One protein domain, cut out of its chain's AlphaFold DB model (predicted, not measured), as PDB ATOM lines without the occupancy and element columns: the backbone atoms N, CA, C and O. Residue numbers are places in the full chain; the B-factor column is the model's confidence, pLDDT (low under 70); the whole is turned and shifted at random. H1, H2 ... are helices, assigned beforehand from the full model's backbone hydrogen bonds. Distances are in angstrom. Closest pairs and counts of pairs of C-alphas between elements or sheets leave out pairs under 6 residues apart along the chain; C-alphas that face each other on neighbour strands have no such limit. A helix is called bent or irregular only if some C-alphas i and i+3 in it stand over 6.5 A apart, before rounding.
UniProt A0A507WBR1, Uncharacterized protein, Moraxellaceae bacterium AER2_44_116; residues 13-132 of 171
ATOM      1  N   LYS A  13      12.279 -39.879 -38.912       90.31
ATOM      2  CA  LYS A  13      11.184 -38.915 -38.978       90.31
ATOM      3  C   LYS A  13      10.625 -38.906 -40.384       90.31
ATOM      4  O   LYS A  13      11.388 -38.933 -41.349       90.31
ATOM      5  N   ILE A  14       9.307 -38.851 -40.476       90.56
ATOM      6  CA  ILE A  14       8.577 -38.782 -41.739       90.56
ATOM      7  C   ILE A  14       7.874 -37.437 -41.804       90.56
ATOM      8  O   ILE A  14       7.404 -36.943 -40.784       90.56
ATOM      9  N   GLY A  15       7.812 -36.839 -42.990       90.19
ATOM     10  CA  GLY A  15       6.793 -35.833 -43.233       90.19
ATOM     11  C   GLY A  15       6.926 -35.031 -44.520       90.19
ATOM     12  O   GLY A  15       7.808 -35.288 -45.336       90.19
ATOM     13  N   VAL A  16       6.035 -34.054 -44.695       90.88
ATOM     14  CA  VAL A  16       5.796 -33.353 -45.975       90.88
ATOM     15  C   VAL A  16       6.528 -32.018 -46.096       90.88
ATOM     16  O   VAL A  16       6.260 -31.080 -45.354       90.88
ATOM     17  N   ALA A  17       7.399 -31.851 -47.084       88.56
ATOM     18  CA  ALA A  17       8.067 -30.573 -47.344       88.56
ATOM     19  C   ALA A  17       7.663 -29.981 -48.696       88.56
ATOM     20  O   ALA A  17       7.476 -30.725 -49.649       88.56
ATOM     21  N   GLN A  18       7.638 -28.648 -48.803       85.62
ATOM     22  CA  GLN A  18       7.762 -27.982 -50.110       85.62
ATOM     23  C   GLN A  18       9.212 -27.995 -50.611       85.62
ATOM     24  O   GLN A  18       9.460 -28.060 -51.806       85.62
ATOM     25  N   ASP A  19      10.166 -27.935 -49.680       82.81
ATOM     26  CA  ASP A  19      11.600 -28.023 -49.930       82.81
ATOM     27  C   ASP A  19      12.193 -28.950 -48.865       82.81
ATOM     28  O   ASP A  19      12.210 -28.621 -47.674       82.81
ATOM     29  N   VAL A  20      12.607 -30.145 -49.293       77.75
ATOM     30  CA  VAL A  20      13.079 -31.211 -48.399       77.75
ATOM     31  C   VAL A  20      14.334 -30.780 -47.643       77.75
ATOM     32  O   VAL A  20      14.460 -31.076 -46.454       77.75
ATOM     33  N   ASP A  21      15.211 -30.010 -48.287       72.00
ATOM     34  CA  ASP A  21      16.471 -29.558 -47.695       72.00
ATOM     35  C   ASP A  21      16.240 -28.458 -46.654       72.00
ATOM     36  O   ASP A  21      17.035 -28.281 -45.731       72.00
ATOM     37  N   LYS A  22      15.112 -27.744 -46.750       72.25
ATOM     38  CA  LYS A  22      14.705 -26.740 -45.761       72.25
ATOM     39  C   LYS A  22      13.739 -27.260 -44.703       72.25
ATOM     40  O   LYS A  22      13.485 -26.523 -43.751       72.25
ATOM     41  N   ARG A  23      13.215 -28.490 -44.807       73.75
ATOM     42  CA  ARG A  23      12.208 -28.995 -43.851       73.75
ATOM     43  C   ARG A  23      12.718 -28.966 -42.419       73.75
ATOM     44  O   ARG A  23      11.979 -28.552 -41.545       73.75
ATOM     45  N   PHE A  24      13.975 -29.328 -42.181       69.12
ATOM     46  CA  PHE A  24      14.544 -29.369 -40.829       69.12
ATOM     47  C   PHE A  24      15.073 -28.012 -40.336       69.12
ATOM     48  O   PHE A  24      15.605 -27.928 -39.235       69.12
ATOM     49  N   ASN A  25      14.867 -26.931 -41.096       66.00
ATOM     50  CA  ASN A  25      15.091 -25.559 -40.636       66.00
ATOM     51  C   ASN A  25      13.852 -25.013 -39.909       66.00
ATOM     52  O   ASN A  25      13.391 -23.904 -40.186       66.00
ATOM     53  N   PHE A  26      13.283 -25.793 -38.991       62.06
ATOM     54  CA  PHE A  26      12.239 -25.283 -38.110       62.06
ATOM     55  C   PHE A  26      12.878 -24.295 -37.144       62.06
ATOM     56  O   PHE A  26      13.922 -24.584 -36.585       62.06
ATOM     57  N   GLY A  27      12.304 -23.108 -36.982       57.44
ATOM     58  CA  GLY A  27      12.849 -22.111 -36.073       57.44
ATOM     59  C   GLY A  27      11.813 -21.686 -35.052       57.44
ATOM     60  O   GLY A  27      10.873 -20.977 -35.400       57.44
ATOM     61  N   LYS A  28      11.988 -22.093 -33.791       59.91
ATOM     62  CA  LYS A  28      11.255 -21.508 -32.653       59.91
ATOM     63  C   LYS A  28      11.918 -20.235 -32.132       59.91
ATOM     64  O   LYS A  28      11.238 -19.381 -31.577       59.91
ATOM     65  N   LYS A  29      13.237 -20.096 -32.302       69.38
ATOM     66  CA  LYS A  29      14.019 -18.989 -31.743       69.38
ATOM     67  C   LYS A  29      14.205 -17.894 -32.786       69.38
ATOM     68  O   LYS A  29      14.702 -18.161 -33.885       69.38
ATOM     69  N   THR A  30      13.819 -16.660 -32.467       76.69
ATOM     70  CA  THR A  30      14.078 -15.541 -33.379       76.69
ATOM     71  C   THR A  30      15.583 -15.315 -33.527       76.69
ATOM     72  O   THR A  30      16.379 -15.649 -32.642       76.69
ATOM     73  N   VAL A  31      16.004 -14.718 -34.645       80.44
ATOM     74  CA  VAL A  31      17.416 -14.336 -34.836       80.44
ATOM     75  C   VAL A  31      17.915 -13.466 -33.679       80.44
ATOM     76  O   VAL A  31      19.030 -13.676 -33.201       80.44
ATOM     77  N   LEU A  32      17.075 -12.568 -33.157       80.88
ATOM     78  CA  LEU A  32      17.410 -11.693 -32.031       80.88
ATOM     79  C   LEU A  32      17.652 -12.461 -30.728       80.88
ATOM     80  O   LEU A  32      18.634 -12.186 -30.037       80.88
ATOM     81  N   GLU A  33      16.814 -13.447 -30.421       78.06
ATOM     82  CA  GLU A  33      16.912 -14.240 -29.190       78.06
ATOM     83  C   GLU A  33      18.024 -15.292 -29.252       78.06
ATOM     84  O   GLU A  33      18.453 -15.808 -28.221       78.06
ATOM     85  N   SER A  34      18.503 -15.641 -30.448       78.50
ATOM     86  CA  SER A  34      19.517 -16.682 -30.646       78.50
ATOM     87  C   SER A  34      20.855 -16.391 -29.948       78.50
ATOM     88  O   SER A  34      21.185 -15.246 -29.640       78.50
ATOM     89  N   ASN A  35      21.662 -17.433 -29.730       79.69
ATOM     90  CA  ASN A  35      23.005 -17.299 -29.143       79.69
ATOM     91  C   ASN A  35      24.071 -16.920 -30.194       79.69
ATOM     92  O   ASN A  35      25.263 -17.048 -29.934       79.69
ATOM     93  N   LEU A  36      23.648 -16.500 -31.393       82.00
ATOM     94  CA  LEU A  36      24.541 -16.077 -32.470       82.00
ATOM     95  C   LEU A  36      25.272 -14.780 -32.109       82.00
ATOM     96  O   LEU A  36      24.770 -13.961 -31.331       82.00
ATOM     97  N   SER A  37      26.428 -14.556 -32.731       88.31
ATOM     98  CA  SER A  37      27.136 -13.281 -32.611       88.31
ATOM     99  C   SER A  37      26.310 -12.124 -33.195       88.31
ATOM    100  O   SER A  37      25.471 -12.321 -34.078       88.31
ATOM    101  N   LEU A  38      26.555 -10.891 -32.737       88.62
ATOM    102  CA  LEU A  38      25.857  -9.703 -33.252       88.62
ATOM    103  C   LEU A  38      26.008  -9.571 -34.777       88.62
ATOM    104  O   LEU A  38      25.036  -9.286 -35.476       88.62
ATOM    105  N   THR A  39      27.207  -9.842 -35.294       91.69
ATOM    106  CA  THR A  39      27.519  -9.802 -36.727       91.69
ATOM    107  C   THR A  39      26.693 -10.818 -37.517       91.69
ATOM    108  O   THR A  39      26.117 -10.478 -38.550       91.69
ATOM    109  N   GLU A  40      26.561 -12.050 -37.022       85.00
ATOM    110  CA  GLU A  40      25.731 -13.077 -37.663       85.00
ATOM    111  C   GLU A  40      24.241 -12.747 -37.588       85.00
ATOM    112  O   GLU A  40      23.524 -12.956 -38.569       85.00
ATOM    113  N   LYS A  41      23.769 -12.200 -36.460       87.12
ATOM    114  CA  LYS A  41      22.379 -11.742 -36.320       87.12
ATOM    115  C   LYS A  41      22.051 -10.680 -37.364       87.12
ATOM    116  O   LYS A  41      21.070 -10.828 -38.090       87.12
ATOM    117  N   LEU A  42      22.905  -9.663 -37.503       88.56
ATOM    118  CA  LEU A  42      22.753  -8.609 -38.509       88.56
ATOM    119  C   LEU A  42      22.772  -9.176 -39.934       88.56
ATOM    120  O   LEU A  42      21.876  -8.883 -40.722       88.56
ATOM    121  N   ALA A  43      23.733 -10.046 -40.258       89.50
ATOM    122  CA  ALA A  43      23.831 -10.660 -41.582       89.50
ATOM    123  C   ALA A  43      22.593 -11.501 -41.949       89.50
ATOM    124  O   ALA A  43      22.190 -11.542 -43.113       89.50
ATOM    125  N   ARG A  44      21.984 -12.186 -40.976       84.81
ATOM    126  CA  ARG A  44      20.748 -12.966 -41.168       84.81
ATOM    127  C   ARG A  44      19.515 -12.070 -41.290       84.81
ATOM    128  O   ARG A  44      18.696 -12.279 -42.180       84.81
ATOM    129  N   MET A  45      19.422 -11.011 -40.486       84.56
ATOM    130  CA  MET A  45      18.344 -10.020 -40.599       84.56
ATOM    131  C   MET A  45      18.366  -9.288 -41.948       84.56
ATOM    132  O   MET A  45      17.313  -9.100 -42.554       84.56
ATOM    133  N   MET A  46      19.552  -8.952 -42.469       88.62
ATOM    134  CA  MET A  46      19.719  -8.374 -43.812       88.62
ATOM    135  C   MET A  46      19.251  -9.325 -44.921       88.62
ATOM    136  O   MET A  46      18.698  -8.885 -45.928       88.62
ATOM    137  N   ARG A  47      19.388 -10.641 -44.708       86.19
ATOM    138  CA  ARG A  47      18.833 -11.700 -45.570       86.19
ATOM    139  C   ARG A  47      17.340 -11.965 -45.343       86.19
ATOM    140  O   ARG A  47      16.784 -12.875 -45.950       86.19
ATOM    141  N   LYS A  48      16.675 -11.166 -44.499       82.00
ATOM    142  CA  LYS A  48      15.268 -11.323 -44.088       82.00
ATOM    143  C   LYS A  48      14.974 -12.666 -43.400       82.00
ATOM    144  O   LYS A  48      13.819 -13.088 -43.339       82.00
ATOM    145  N   GLU A  49      15.992 -13.318 -42.837       78.56
ATOM    146  CA  GLU A  49      15.817 -14.501 -41.993       78.56
ATOM    147  C   GLU A  49      15.254 -14.054 -40.634       78.56
ATOM    148  O   GLU A  49      15.877 -13.271 -39.917       78.56
ATOM    149  N   LYS A  50      14.052 -14.522 -40.281       75.50
ATOM    150  CA  LYS A  50      13.398 -14.173 -39.005       75.50
ATOM    151  C   LYS A  50      13.739 -15.134 -37.867       75.50
ATOM    152  O   LYS A  50      13.769 -14.721 -36.708       75.50
ATOM    153  N   TYR A  51      14.029 -16.389 -38.195       74.94
ATOM    154  CA  TYR A  51      14.218 -17.463 -37.225       74.94
ATOM    155  C   TYR A  51      15.536 -18.196 -37.457       74.94
ATOM    156  O   TYR A  51      16.019 -18.285 -38.586       74.94
ATOM    157  N   VAL A  52      16.108 -18.720 -36.376       72.25
ATOM    158  CA  VAL A  52      17.252 -19.637 -36.408       72.25
ATOM    159  C   VAL A  52      16.719 -21.045 -36.204       72.25
ATOM    160  O   VAL A  52      15.823 -21.230 -35.380       72.25
ATOM    161  N   SER A  53      17.268 -22.011 -36.949       71.31
ATOM    162  CA  SER A  53      16.884 -23.412 -36.793       71.31
ATOM    163  C   SER A  53      17.062 -23.846 -35.335       71.31
ATOM    164  O   SER A  53      18.140 -23.671 -34.762       71.31
ATOM    165  N   ASP A  54      15.993 -24.359 -34.734       69.31
ATOM    166  CA  ASP A  54      15.983 -24.949 -33.397       69.31
ATOM    167  C   ASP A  54      16.307 -26.444 -33.432       69.31
ATOM    168  O   ASP A  54      16.377 -27.072 -32.380       69.31
ATOM    169  N   PHE A  55      16.520 -27.007 -34.625       77.31
ATOM    170  CA  PHE A  55      16.668 -28.437 -34.815       77.31
ATOM    171  C   PHE A  55      17.983 -28.944 -34.194       77.31
ATOM    172  O   PHE A  55      19.071 -28.580 -34.658       77.31
ATOM    173  N   PRO A  56      17.924 -29.777 -33.137       80.88
ATOM    174  CA  PRO A  56      19.103 -30.099 -32.338       80.88
ATOM    175  C   PRO A  56      19.874 -31.323 -32.854       80.88
ATOM    176  O   PRO A  56      20.943 -31.625 -32.326       80.88
ATOM    177  N   TYR A  57      19.375 -31.995 -33.894       84.62
ATOM    178  CA  TYR A  57      19.908 -33.259 -34.402       84.62
ATOM    179  C   TYR A  57      20.638 -33.105 -35.736       84.62
ATOM    180  O   TYR A  57      20.322 -32.234 -36.547       84.62
ATOM    181  N   ASN A  58      21.573 -34.015 -35.999       86.00
ATOM    182  CA  ASN A  58      22.059 -34.261 -37.349       86.00
ATOM    183  C   ASN A  58      21.015 -35.098 -38.103       86.00
ATOM    184  O   ASN A  58      20.354 -35.980 -37.535       86.00
ATOM    185  N   TYR A  59      20.849 -34.835 -39.395       86.38
ATOM    186  CA  TYR A  59      19.937 -35.602 -40.234       86.38
ATOM    187  C   TYR A  59      20.600 -36.009 -41.544       86.38
ATOM    188  O   TYR A  59      21.478 -35.331 -42.066       86.38
ATOM    189  N   GLU A  60      20.119 -37.126 -42.070       88.75
ATOM    190  CA  GLU A  60      20.437 -37.633 -43.393       88.75
ATOM    191  C   GLU A  60      19.107 -37.941 -44.078       88.75
ATOM    192  O   GLU A  60      18.194 -38.502 -43.458       88.75
ATOM    193  N   LYS A  61      18.974 -37.532 -45.341       90.00
ATOM    194  CA  LYS A  61      17.800 -37.849 -46.149       90.00
ATOM    195  C   LYS A  61      17.910 -39.291 -46.628       90.00
ATOM    196  O   LYS A  61      18.792 -39.606 -47.415       90.00
ATOM    197  N   ILE A  62      16.984 -40.134 -46.180       91.50
ATOM    198  CA  ILE A  62      16.934 -41.549 -46.575       91.50
ATOM    199  C   ILE A  62      16.196 -41.714 -47.904       91.50
ATOM    200  O   ILE A  62      16.691 -42.378 -48.805       91.50
ATOM    201  N   HIS A  63      15.005 -41.121 -48.018       94.44
ATOM    202  CA  HIS A  63      14.159 -41.218 -49.206       94.44
ATOM    203  C   HIS A  63      13.213 -40.023 -49.298       94.44
ATOM    204  O   HIS A  63      12.867 -39.418 -48.280       94.44
ATOM    205  N   SER A  64      12.782 -39.690 -50.511       94.81
ATOM    206  CA  SER A  64      11.764 -38.673 -50.768       94.81
ATOM    207  C   SER A  64      10.996 -39.023 -52.034       94.81
ATOM    208  O   SER A  64      11.603 -39.436 -53.017       94.81
ATOM    209  N   VAL A  65       9.688 -38.787 -52.015       95.69
ATOM    210  CA  VAL A  65       8.812 -38.895 -53.186       95.69
ATOM    211  C   VAL A  65       8.102 -37.566 -53.400       95.69
ATOM    212  O   VAL A  65       7.903 -36.803 -52.449       95.69
ATOM    213  N   GLU A  66       7.727 -37.289 -54.641       94.75
ATOM    214  CA  GLU A  66       7.021 -36.065 -55.005       94.75
ATOM    215  C   GLU A  66       5.527 -36.344 -55.175       94.75
ATOM    216  O   GLU A  66       5.113 -37.416 -55.618       94.75
ATOM    217  N   TYR A  67       4.711 -35.359 -54.809       95.12
ATOM    218  CA  TYR A  67       3.278 -35.360 -55.064       95.12
ATOM    219  C   TYR A  67       2.925 -34.077 -55.798       95.12
ATOM    220  O   TYR A  67       3.379 -32.993 -55.430       95.12
ATOM    221  N   LYS A  68       2.051 -34.192 -56.795       94.25
ATOM    222  CA  LYS A  68       1.553 -33.047 -57.561       94.25
ATOM    223  C   LYS A  68       0.828 -32.013 -56.707       94.25
ATOM    224  O   LYS A  68       0.924 -30.813 -56.959       94.25
ATOM    225  N   TYR A  69       0.082 -32.483 -55.710       94.25
ATOM    226  CA  TYR A  69      -0.727 -31.649 -54.834       94.25
ATOM    227  C   TYR A  69      -0.345 -31.863 -53.372       94.25
ATOM    228  O   TYR A  69      -0.182 -32.988 -52.910       94.25
ATOM    229  N   GLU A  70      -0.276 -30.770 -52.609       92.81
ATOM    230  CA  GLU A  70       0.058 -30.805 -51.177       92.81
ATOM    231  C   GLU A  70      -0.898 -31.707 -50.377       92.81
ATOM    232  O   GLU A  70      -0.472 -32.419 -49.473       92.81
ATOM    233  N   GLY A  71      -2.191 -31.706 -50.717       94.25
ATOM    234  CA  GLY A  71      -3.184 -32.517 -50.013       94.25
ATOM    235  C   GLY A  71      -2.943 -34.022 -50.130       94.25
ATOM    236  O   GLY A  71      -3.150 -34.737 -49.154       94.25
ATOM    237  N   ASP A  72      -2.437 -34.484 -51.274       95.50
ATOM    238  CA  ASP A  72      -2.046 -35.879 -51.476       95.50
ATOM    239  C   ASP A  72      -0.872 -36.259 -50.571       95.50
ATOM    240  O   ASP A  72      -0.937 -37.270 -49.870       95.50
ATOM    241  N   ALA A  73       0.144 -35.394 -50.493       95.31
ATOM    242  CA  ALA A  73       1.284 -35.596 -49.606       95.31
ATOM    243  C   ALA A  73       0.864 -35.665 -48.126       95.31
ATOM    244  O   ALA A  73       1.356 -36.513 -47.384       95.31
ATOM    245  N   LEU A  74      -0.067 -34.806 -47.692       94.56
ATOM    246  CA  LEU A  74      -0.575 -34.795 -46.312       94.56
ATOM    247  C   LEU A  74      -1.401 -36.047 -45.981       94.56
ATOM    248  O   LEU A  74      -1.329 -36.559 -44.863       94.56
ATOM    249  N   ILE A  75      -2.180 -36.564 -46.937       95.12
ATOM    250  CA  ILE A  75      -2.896 -37.837 -46.764       95.12
ATOM    251  C   ILE A  75      -1.896 -38.990 -46.648       95.12
ATOM    252  O   ILE A  75      -2.052 -39.834 -45.764       95.12
ATOM    253  N   ALA A  76      -0.875 -39.016 -47.507       95.00
ATOM    254  CA  ALA A  76       0.164 -40.039 -47.487       95.00
ATOM    255  C   ALA A  76       0.954 -40.024 -46.167       95.00
ATOM    256  O   ALA A  76       1.118 -41.067 -45.538       95.00
ATOM    257  N   GLU A  77       1.366 -38.843 -45.690       94.19
ATOM    258  CA  GLU A  77       2.021 -38.674 -44.386       94.19
ATOM    259  C   GLU A  77       1.163 -39.240 -43.259       94.19
ATOM    260  O   GLU A  77       1.647 -40.054 -42.476       94.19
ATOM    261  N   LYS A  78      -0.124 -38.877 -43.208       93.19
ATOM    262  CA  LYS A  78      -1.041 -39.394 -42.190       93.19
ATOM    263  C   LYS A  78      -1.163 -40.920 -42.245       93.19
ATOM    264  O   LYS A  78      -1.054 -41.563 -41.206       93.19
ATOM    265  N   SER A  79      -1.349 -41.489 -43.438       92.50
ATOM    266  CA  SER A  79      -1.442 -42.941 -43.644       92.50
ATOM    267  C   SER A  79      -0.200 -43.663 -43.120       92.50
ATOM    268  O   SER A  79      -0.299 -44.618 -42.349       92.50
ATOM    269  N   ILE A  80       0.986 -43.162 -43.473       92.19
ATOM    270  CA  ILE A  80       2.249 -43.753 -43.035       92.19
ATOM    271  C   ILE A  80       2.416 -43.611 -41.520       92.19
ATOM    272  O   ILE A  80       2.768 -44.591 -40.867       92.19
ATOM    273  N   LEU A  81       2.141 -42.432 -40.954       91.25
ATOM    274  CA  LEU A  81       2.206 -42.194 -39.509       91.25
ATOM    275  C   LEU A  81       1.266 -43.127 -38.733       91.25
ATOM    276  O   LEU A  81       1.657 -43.642 -37.688       91.25
ATOM    277  N   ASP A  82       0.068 -43.396 -39.258       90.38
ATOM    278  CA  ASP A  82      -0.876 -44.347 -38.669       90.38
ATOM    279  C   ASP A  82      -0.331 -45.790 -38.718       90.38
ATOM    280  O   ASP A  82      -0.415 -46.508 -37.718       90.38
ATOM    281  N   ILE A  83       0.305 -46.202 -39.827       88.25
ATOM    282  CA  ILE A  83       0.945 -47.527 -39.978       88.25
ATOM    283  C   ILE A  83       2.093 -47.709 -38.975       88.25
ATOM    284  O   ILE A  83       2.231 -48.768 -38.355       88.25
ATOM    285  N   ILE A  84       2.927 -46.682 -38.800       87.69
ATOM    286  CA  ILE A  84       4.127 -46.755 -37.953       87.69
ATOM    287  C   ILE A  84       3.892 -46.294 -36.519       87.69
ATOM    288  O   ILE A  84       4.837 -46.261 -35.736       87.69
ATOM    289  N   LYS A  85       2.650 -45.978 -36.142       87.62
ATOM    290  CA  LYS A  85       2.300 -45.451 -34.818       87.62
ATOM    291  C   LYS A  85       2.802 -46.322 -33.665       87.62
ATOM    292  O   LYS A  85       3.156 -45.804 -32.612       87.62
ATOM    293  N   LYS A  86       2.881 -47.641 -33.866       87.12
ATOM    294  CA  LYS A  86       3.427 -48.582 -32.873       87.12
ATOM    295  C   LYS A  86       4.929 -48.400 -32.597       87.12
ATOM    296  O   LYS A  86       5.393 -48.809 -31.543       87.12
ATOM    297  N   TYR A  87       5.664 -47.784 -33.523       89.19
ATOM    298  CA  TYR A  87       7.087 -47.450 -33.412       89.19
ATOM    299  C   TYR A  87       7.312 -45.996 -32.976       89.19
ATOM    300  O   TYR A  87       8.427 -45.485 -33.090       89.19
ATOM    301  N   GLN A  88       6.255 -45.294 -32.546       90.50
ATOM    302  CA  GLN A  88       6.342 -43.885 -32.190       90.50
ATOM    303  C   GLN A  88       7.403 -43.661 -31.113       90.50
ATOM    304  O   GLN A  88       7.424 -44.321 -30.075       90.50
ATOM    305  N   TYR A  89       8.263 -42.687 -31.374       91.44
ATOM    306  CA  TYR A  89       9.359 -42.311 -30.506       91.44
ATOM    307  C   TYR A  89       9.266 -40.834 -30.163       91.44
ATOM    308  O   TYR A  89       8.989 -40.008 -31.030       91.44
ATOM    309  N   TRP A  90       9.523 -40.506 -28.900       90.75
ATOM    310  CA  TRP A  90       9.598 -39.133 -28.420       90.75
ATOM    311  C   TRP A  90      11.063 -38.788 -28.153       90.75
ATOM    312  O   TRP A  90      11.612 -39.285 -27.168       90.75
ATOM    313  N   PRO A  91      11.693 -37.971 -29.017       89.44
ATOM    314  CA  PRO A  91      13.082 -37.580 -28.843       89.44
ATOM    315  C   PRO A  91      13.318 -36.828 -27.531       89.44
ATOM    316  O   PRO A  91      12.429 -36.121 -27.046       89.44
ATOM    317  N   LYS A  92      14.525 -36.968 -26.974       88.19
ATOM    318  CA  LYS A  92      14.930 -36.330 -25.708       88.19
ATOM    319  C   LYS A  92      14.922 -34.802 -25.784       88.19
ATOM    320  O   LYS A  92      14.483 -34.153 -24.837       88.19
ATOM    321  N   GLU A  93      15.404 -34.236 -26.887       85.00
ATOM    322  CA  GLU A  93      15.411 -32.789 -27.115       85.00
ATOM    323  C   GLU A  93      14.074 -32.333 -27.713       85.00
ATOM    324  O   GLU A  93      13.528 -32.961 -28.625       85.00
ATOM    325  N   ASP A  94      13.540 -31.207 -27.234       82.44
ATOM    326  CA  ASP A  94      12.292 -30.659 -27.766       82.44
ATOM    327  C   ASP A  94      12.529 -29.905 -29.079       82.44
ATOM    328  O   ASP A  94      13.300 -28.951 -29.137       82.44
ATOM    329  N   PHE A  95      11.805 -30.282 -30.132       82.12
ATOM    330  CA  PHE A  95      11.813 -29.573 -31.410       82.12
ATOM    331  C   PHE A  95      10.461 -29.676 -32.123       82.12
ATOM    332  O   PHE A  95       9.587 -30.479 -31.779       82.12
ATOM    333  N   SER A  96      10.265 -28.822 -33.125       79.31
ATOM    334  CA  SER A  96       9.030 -28.790 -33.913       79.31
ATOM    335  C   SER A  96       8.845 -30.071 -34.738       79.31
ATOM    336  O   SER A  96       9.720 -30.473 -35.500       79.31
ATOM    337  N   GLY A  97       7.682 -30.715 -34.610       79.81
ATOM    338  CA  GLY A  97       7.378 -31.958 -35.329       79.81
ATOM    339  C   GLY A  97       7.939 -33.226 -34.673       79.81
ATOM    340  O   GLY A  97       7.982 -34.268 -35.323       79.81
ATOM    341  N   LYS A  98       8.340 -33.182 -33.397       85.75
ATOM    342  CA  LYS A  98       8.776 -34.371 -32.639       85.75
ATOM    343  C   LYS A  98       7.749 -35.518 -32.597       85.75
ATOM    344  O   LYS A  98       8.117 -36.661 -32.376       85.75
ATOM    345  N   SER A  99       6.467 -35.224 -32.826       84.06
ATOM    346  CA  SER A  99       5.379 -36.213 -32.879       84.06
ATOM    347  C   SER A  99       5.438 -37.140 -34.096       84.06
ATOM    348  O   SER A  99       4.754 -38.160 -34.111       84.06
ATOM    349  N   GLU A 100       6.228 -36.784 -35.108       85.38
ATOM    350  CA  GLU A 100       6.396 -37.529 -36.364       85.38
ATOM    351  C   GLU A 100       7.642 -38.441 -36.332       85.38
ATOM    352  O   GLU A 100       8.156 -38.842 -37.380       85.38
ATOM    353  N   CYS A 101       8.188 -38.703 -35.143       91.00
ATOM    354  CA  CYS A 101       9.408 -39.478 -34.955       91.00
ATOM    355  C   CYS A 101       9.111 -40.934 -34.594       91.00
ATOM    356  O   CYS A 101       8.158 -41.237 -33.875       91.00
ATOM    357  N   VAL A 102       9.961 -41.837 -35.080       91.31
ATOM    358  CA  VAL A 102       9.885 -43.274 -34.808       91.31
ATOM    359  C   VAL A 102      11.259 -43.860 -34.529       91.31
ATOM    360  O   VAL A 102      12.262 -43.405 -35.078       91.31
ATOM    361  N   SER A 103      11.294 -44.895 -33.702       89.81
ATOM    362  CA  SER A 103      12.489 -45.686 -33.437       89.81
ATOM    363  C   SER A 103      12.153 -47.156 -33.646       89.81
ATOM    364  O   SER A 103      11.061 -47.607 -33.299       89.81
ATOM    365  N   CYS A 104      13.065 -47.884 -34.276       81.88
ATOM    366  CA  CYS A 104      12.934 -49.312 -34.512       81.88
ATOM    367  C   CYS A 104      14.192 -50.027 -34.026       81.88
ATOM    368  O   CYS A 104      15.293 -49.468 -34.076       81.88
ATOM    369  N   ASP A 105      14.007 -51.255 -33.549       77.12
ATOM    370  CA  ASP A 105      15.095 -52.093 -33.064       77.12
ATOM    371  C   ASP A 105      16.092 -52.385 -34.184       77.12
ATOM    372  O   ASP A 105      15.717 -52.567 -35.345       77.12
ATOM    373  N   ALA A 106      17.378 -52.447 -33.831       66.19
ATOM    374  CA  ALA A 106      18.474 -52.550 -34.792       66.19
ATOM    375  C   ALA A 106      18.360 -53.756 -35.746       66.19
ATOM    376  O   ALA A 106      18.837 -53.669 -36.876       66.19
ATOM    377  N   SER A 107      17.715 -54.851 -35.323       70.50
ATOM    378  CA  SER A 107      17.495 -56.045 -36.151       70.50
ATOM    379  C   SER A 107      16.517 -55.825 -37.307       70.50
ATOM    380  O   SER A 107      16.631 -56.498 -38.327       70.50
ATOM    381  N   ASP A 108      15.604 -54.858 -37.179       80.12
ATOM    382  CA  ASP A 108      14.453 -54.699 -38.077       80.12
ATOM    383  C   ASP A 108      14.533 -53.402 -38.900       80.12
ATOM    384  O   ASP A 108      13.667 -53.119 -39.732       80.12
ATOM    385  N   VAL A 109      15.579 -52.595 -38.688       80.62
ATOM    386  CA  VAL A 109      15.762 -51.278 -39.315       80.62
ATOM    387  C   VAL A 109      15.678 -51.346 -40.841       80.62
ATOM    388  O   VAL A 109      15.017 -50.508 -41.460       80.62
ATOM    389  N   ASP A 110      16.353 -52.313 -41.460       84.94
ATOM    390  CA  ASP A 110      16.441 -52.386 -42.920       84.94
ATOM    391  C   ASP A 110      15.126 -52.825 -43.554       84.94
ATOM    392  O   ASP A 110      14.717 -52.277 -44.581       84.94
ATOM    393  N   GLU A 111      14.433 -53.784 -42.940       87.31
ATOM    394  CA  GLU A 111      13.113 -54.212 -43.393       87.31
ATOM    395  C   GLU A 111      12.082 -53.096 -43.202       87.31
ATOM    396  O   GLU A 111      11.324 -52.785 -44.124       87.31
ATOM    397  N   PHE A 112      12.110 -52.423 -42.048       86.81
ATOM    398  CA  PHE A 112      11.275 -51.261 -41.770       86.81
ATOM    399  C   PHE A 112      11.452 -50.183 -42.845       86.81
ATOM    400  O   PHE A 112      10.476 -49.775 -43.477       86.81
ATOM    401  N   LYS A 113      12.697 -49.769 -43.125       89.38
ATOM    402  CA  LYS A 113      13.002 -48.776 -44.169       89.38
ATOM    403  C   LYS A 113      12.483 -49.214 -45.533       89.38
ATOM    404  O   LYS A 113      11.803 -48.436 -46.198       89.38
ATOM    405  N   LYS A 114      12.768 -50.454 -45.945       91.62
ATOM    406  CA  LYS A 114      12.339 -50.991 -47.246       91.62
ATOM    407  C   LYS A 114      10.820 -50.983 -47.396       91.62
ATOM    408  O   LYS A 114      10.325 -50.591 -48.449       91.62
ATOM    409  N   ASN A 115      10.084 -51.370 -46.356       91.00
ATOM    410  CA  ASN A 115       8.623 -51.397 -46.384       91.00
ATOM    411  C   ASN A 115       8.022 -49.990 -46.503       91.00
ATOM    412  O   ASN A 115       7.101 -49.789 -47.295       91.00
ATOM    413  N   ILE A 116       8.572 -49.011 -45.779       92.12
ATOM    414  CA  ILE A 116       8.127 -47.614 -45.868       92.12
ATOM    415  C   ILE A 116       8.441 -47.020 -47.241       92.12
ATOM    416  O   ILE A 116       7.551 -46.439 -47.855       92.12
ATOM    417  N   ILE A 117       9.657 -47.220 -47.757       94.81
ATOM    418  CA  ILE A 117      10.055 -46.752 -49.095       94.81
ATOM    419  C   ILE A 117       9.128 -47.337 -50.163       94.81
ATOM    420  O   ILE A 117       8.536 -46.594 -50.941       94.81
ATOM    421  N   LYS A 118       8.906 -48.657 -50.137       95.00
ATOM    422  CA  LYS A 118       8.006 -49.335 -51.076       95.00
ATOM    423  C   LYS A 118       6.580 -48.779 -51.019       95.00
ATOM    424  O   LYS A 118       5.941 -48.644 -52.059       95.00
ATOM    425  N   HIS A 119       6.073 -48.477 -49.823       93.75
ATOM    426  CA  HIS A 119       4.750 -47.875 -49.662       93.75
ATOM    427  C   HIS A 119       4.700 -46.449 -50.227       93.75
ATOM    428  O   HIS A 119       3.763 -46.124 -50.949       93.75
ATOM    429  N   MET A 120       5.717 -45.627 -49.950       95.19
ATOM    430  CA  MET A 120       5.821 -44.259 -50.471       95.19
ATOM    431  C   MET A 120       5.866 -44.231 -52.001       95.19
ATOM    432  O   MET A 120       5.158 -43.434 -52.610       95.19
ATOM    433  N   ASP A 121       6.663 -45.106 -52.614       96.75
ATOM    434  CA  ASP A 121       6.799 -45.177 -54.071       96.75
ATOM    435  C   ASP A 121       5.491 -45.620 -54.737       96.75
ATOM    436  O   ASP A 121       5.072 -45.045 -55.744       96.75
ATOM    437  N   ALA A 122       4.819 -46.622 -54.160       95.81
ATOM    438  CA  ALA A 122       3.544 -47.110 -54.672       95.81
ATOM    439  C   ALA A 122       2.435 -46.050 -54.561       95.81
ATOM    440  O   ALA A 122       1.750 -45.795 -55.553       95.81
ATOM    441  N   ASP A 123       2.284 -45.411 -53.394       96.19
ATOM    442  CA  ASP A 123       1.261 -44.377 -53.170       96.19
ATOM    443  C   ASP A 123       1.517 -43.143 -54.052       96.19
ATOM    444  O   ASP A 123       0.611 -42.705 -54.758       96.19
ATOM    445  N   SER A 124       2.757 -42.641 -54.119       96.56
ATOM    446  CA  SER A 124       3.113 -41.512 -54.993       96.56
ATOM    447  C   SER A 124       2.821 -41.814 -56.466       96.56
ATOM    448  O   SER A 124       2.177 -41.010 -57.146       96.56
ATOM    449  N   SER A 125       3.200 -43.003 -56.952       96.56
ATOM    450  CA  SER A 125       2.943 -43.402 -58.340       96.56
ATOM    451  C   SER A 125       1.447 -43.504 -58.651       96.56
ATOM    452  O   SER A 125       0.985 -43.013 -59.688       96.56
ATOM    453  N   GLU A 126       0.668 -44.110 -57.752       96.00
ATOM    454  CA  GLU A 126      -0.779 -44.235 -57.912       96.00
ATOM    455  C   GLU A 126      -1.470 -42.866 -57.898       96.00
ATOM    456  O   GLU A 126      -2.354 -42.605 -58.724       96.00
ATOM    457  N   ARG A 127      -1.057 -41.965 -57.003       94.25
ATOM    458  CA  ARG A 127      -1.628 -40.620 -56.916       94.25
ATOM    459  C   ARG A 127      -1.297 -39.765 -58.123       94.25
ATOM    460  O   ARG A 127      -2.205 -39.122 -58.636       94.25
ATOM    461  N   GLU A 128      -0.066 -39.803 -58.632       93.88
ATOM    462  CA  GLU A 128       0.284 -39.070 -59.857       93.88
ATOM    463  C   GLU A 128      -0.564 -39.546 -61.041       93.88
ATOM    464  O   GLU A 128      -1.123 -38.732 -61.777       93.88
ATOM    465  N   LYS A 129      -0.742 -40.866 -61.188       94.00
ATOM    466  CA  LYS A 129      -1.560 -41.451 -62.259       94.00
ATOM    467  C   LYS A 129      -3.024 -41.005 -62.194       94.00
ATOM    468  O   LYS A 129      -3.654 -40.819 -63.234       94.00
ATOM    469  N   ASN A 130      -3.564 -40.858 -60.989       91.75
ATOM    470  CA  ASN A 130      -4.961 -40.491 -60.759       91.75
ATOM    471  C   ASN A 130      -5.175 -38.978 -60.578       91.75
ATOM    472  O   ASN A 130      -6.319 -38.531 -60.436       91.75
ATOM    473  N   ALA A 131      -4.102 -38.185 -60.581       92.56
ATOM    474  CA  ALA A 131      -4.170 -36.760 -60.319       92.56
ATOM    475  C   ALA A 131      -4.906 -36.033 -61.459       92.56
ATOM    476  O   ALA A 131      -4.548 -36.183 -62.632       92.56
ATOM    477  N   PRO A 132      -5.909 -35.185 -61.155       93.25
ATOM    478  CA  PRO A 132      -6.487 -34.311 -62.167       93.25
ATOM    479  C   PRO A 132      -5.411 -33.379 -62.736       93.25
ATOM    480  O   PRO A 132      -4.415 -33.075 -62.075       93.25
TER     481      PRO A 132
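What this domain is: This is residues 13 to 132 of the 171 residues of an uncharacterized protein of Moraxellaceae bacterium AER2_44_116 (UniProt A0A507WBR1). Two helices, H2 and H3, lie side by side as a helical hairpin at one end of a flat, loose model, and the short helix H1 sits far from them at the other end. Long stretches with no named element join these two ends, and a short antiparallel pairing of residues 29 to 30 with residues 51 to 52 ties together the two strands of loop that lead to and from H1. The printed part has 120 residues with three named helices, in the order H1, H2, H3, and no named strand; the class is all helix, though only 49 of the 120 residues are in named elements. The whole is loose, with a radius of gyration of the C-alphas of 17.3 A, and its C-alphas span 49 by 40 by 19 A.

How they stand to each other: Residues 13 to 37 hold no named element and lead to H1, residues 38 to 46, which touches no helix. H1 is apart from H2, residues 70 to 87, and also apart from H3, residues 109 to 130. H2 and H3 touch, with 4 pairs of C-alphas within 8 A; the closest C-alphas are those of Asp 72 and Arg 127, 7.2 A apart. H2 touches H3 with residues 72 to 80 alone. The two helices form a helical hairpin: they run opposite ways at a shallow tilt of 25 degrees, with their centres 11.3 A apart. H2 has a kink of 31 degrees near residue 81, and it is irregular, with C-alphas 83 and 86 being 7.6 A apart. In H1 and H3 every O i to N i+4 pair is within hydrogen-bond range; in H2 it is 12 of 14.

Where its parts are: The printed part begins at Lys 13, C-alpha at (11.184, -38.915, -38.978). H1 starts at C-alpha 38, at (25.857, -9.703, -33.252), and has 9 residues. H2 runs 25.3 A from its first to its last C-alpha, starting at C-alpha 70, at (0.058, -30.805, -51.177). H3, the longest helix with 22 residues, measures 31.7 A and ends at C-alpha 130, at (-4.961, -40.491, -60.759).

The domain as a whole: The two C-alphas farthest apart are those of Leu 38 and Asn 130, at 51.5 A. The links from H1 to H2, with 23 residues, and from H2 to H3, with 21 residues, are both long. Residues 106 to 111, of which 109 to 111 belong to H3, stand free. The printed part has no cut. The mean pLDDT of the printed part is 86.1, and it is under 70 at residues 24 to 29, residue 54 and residue 106.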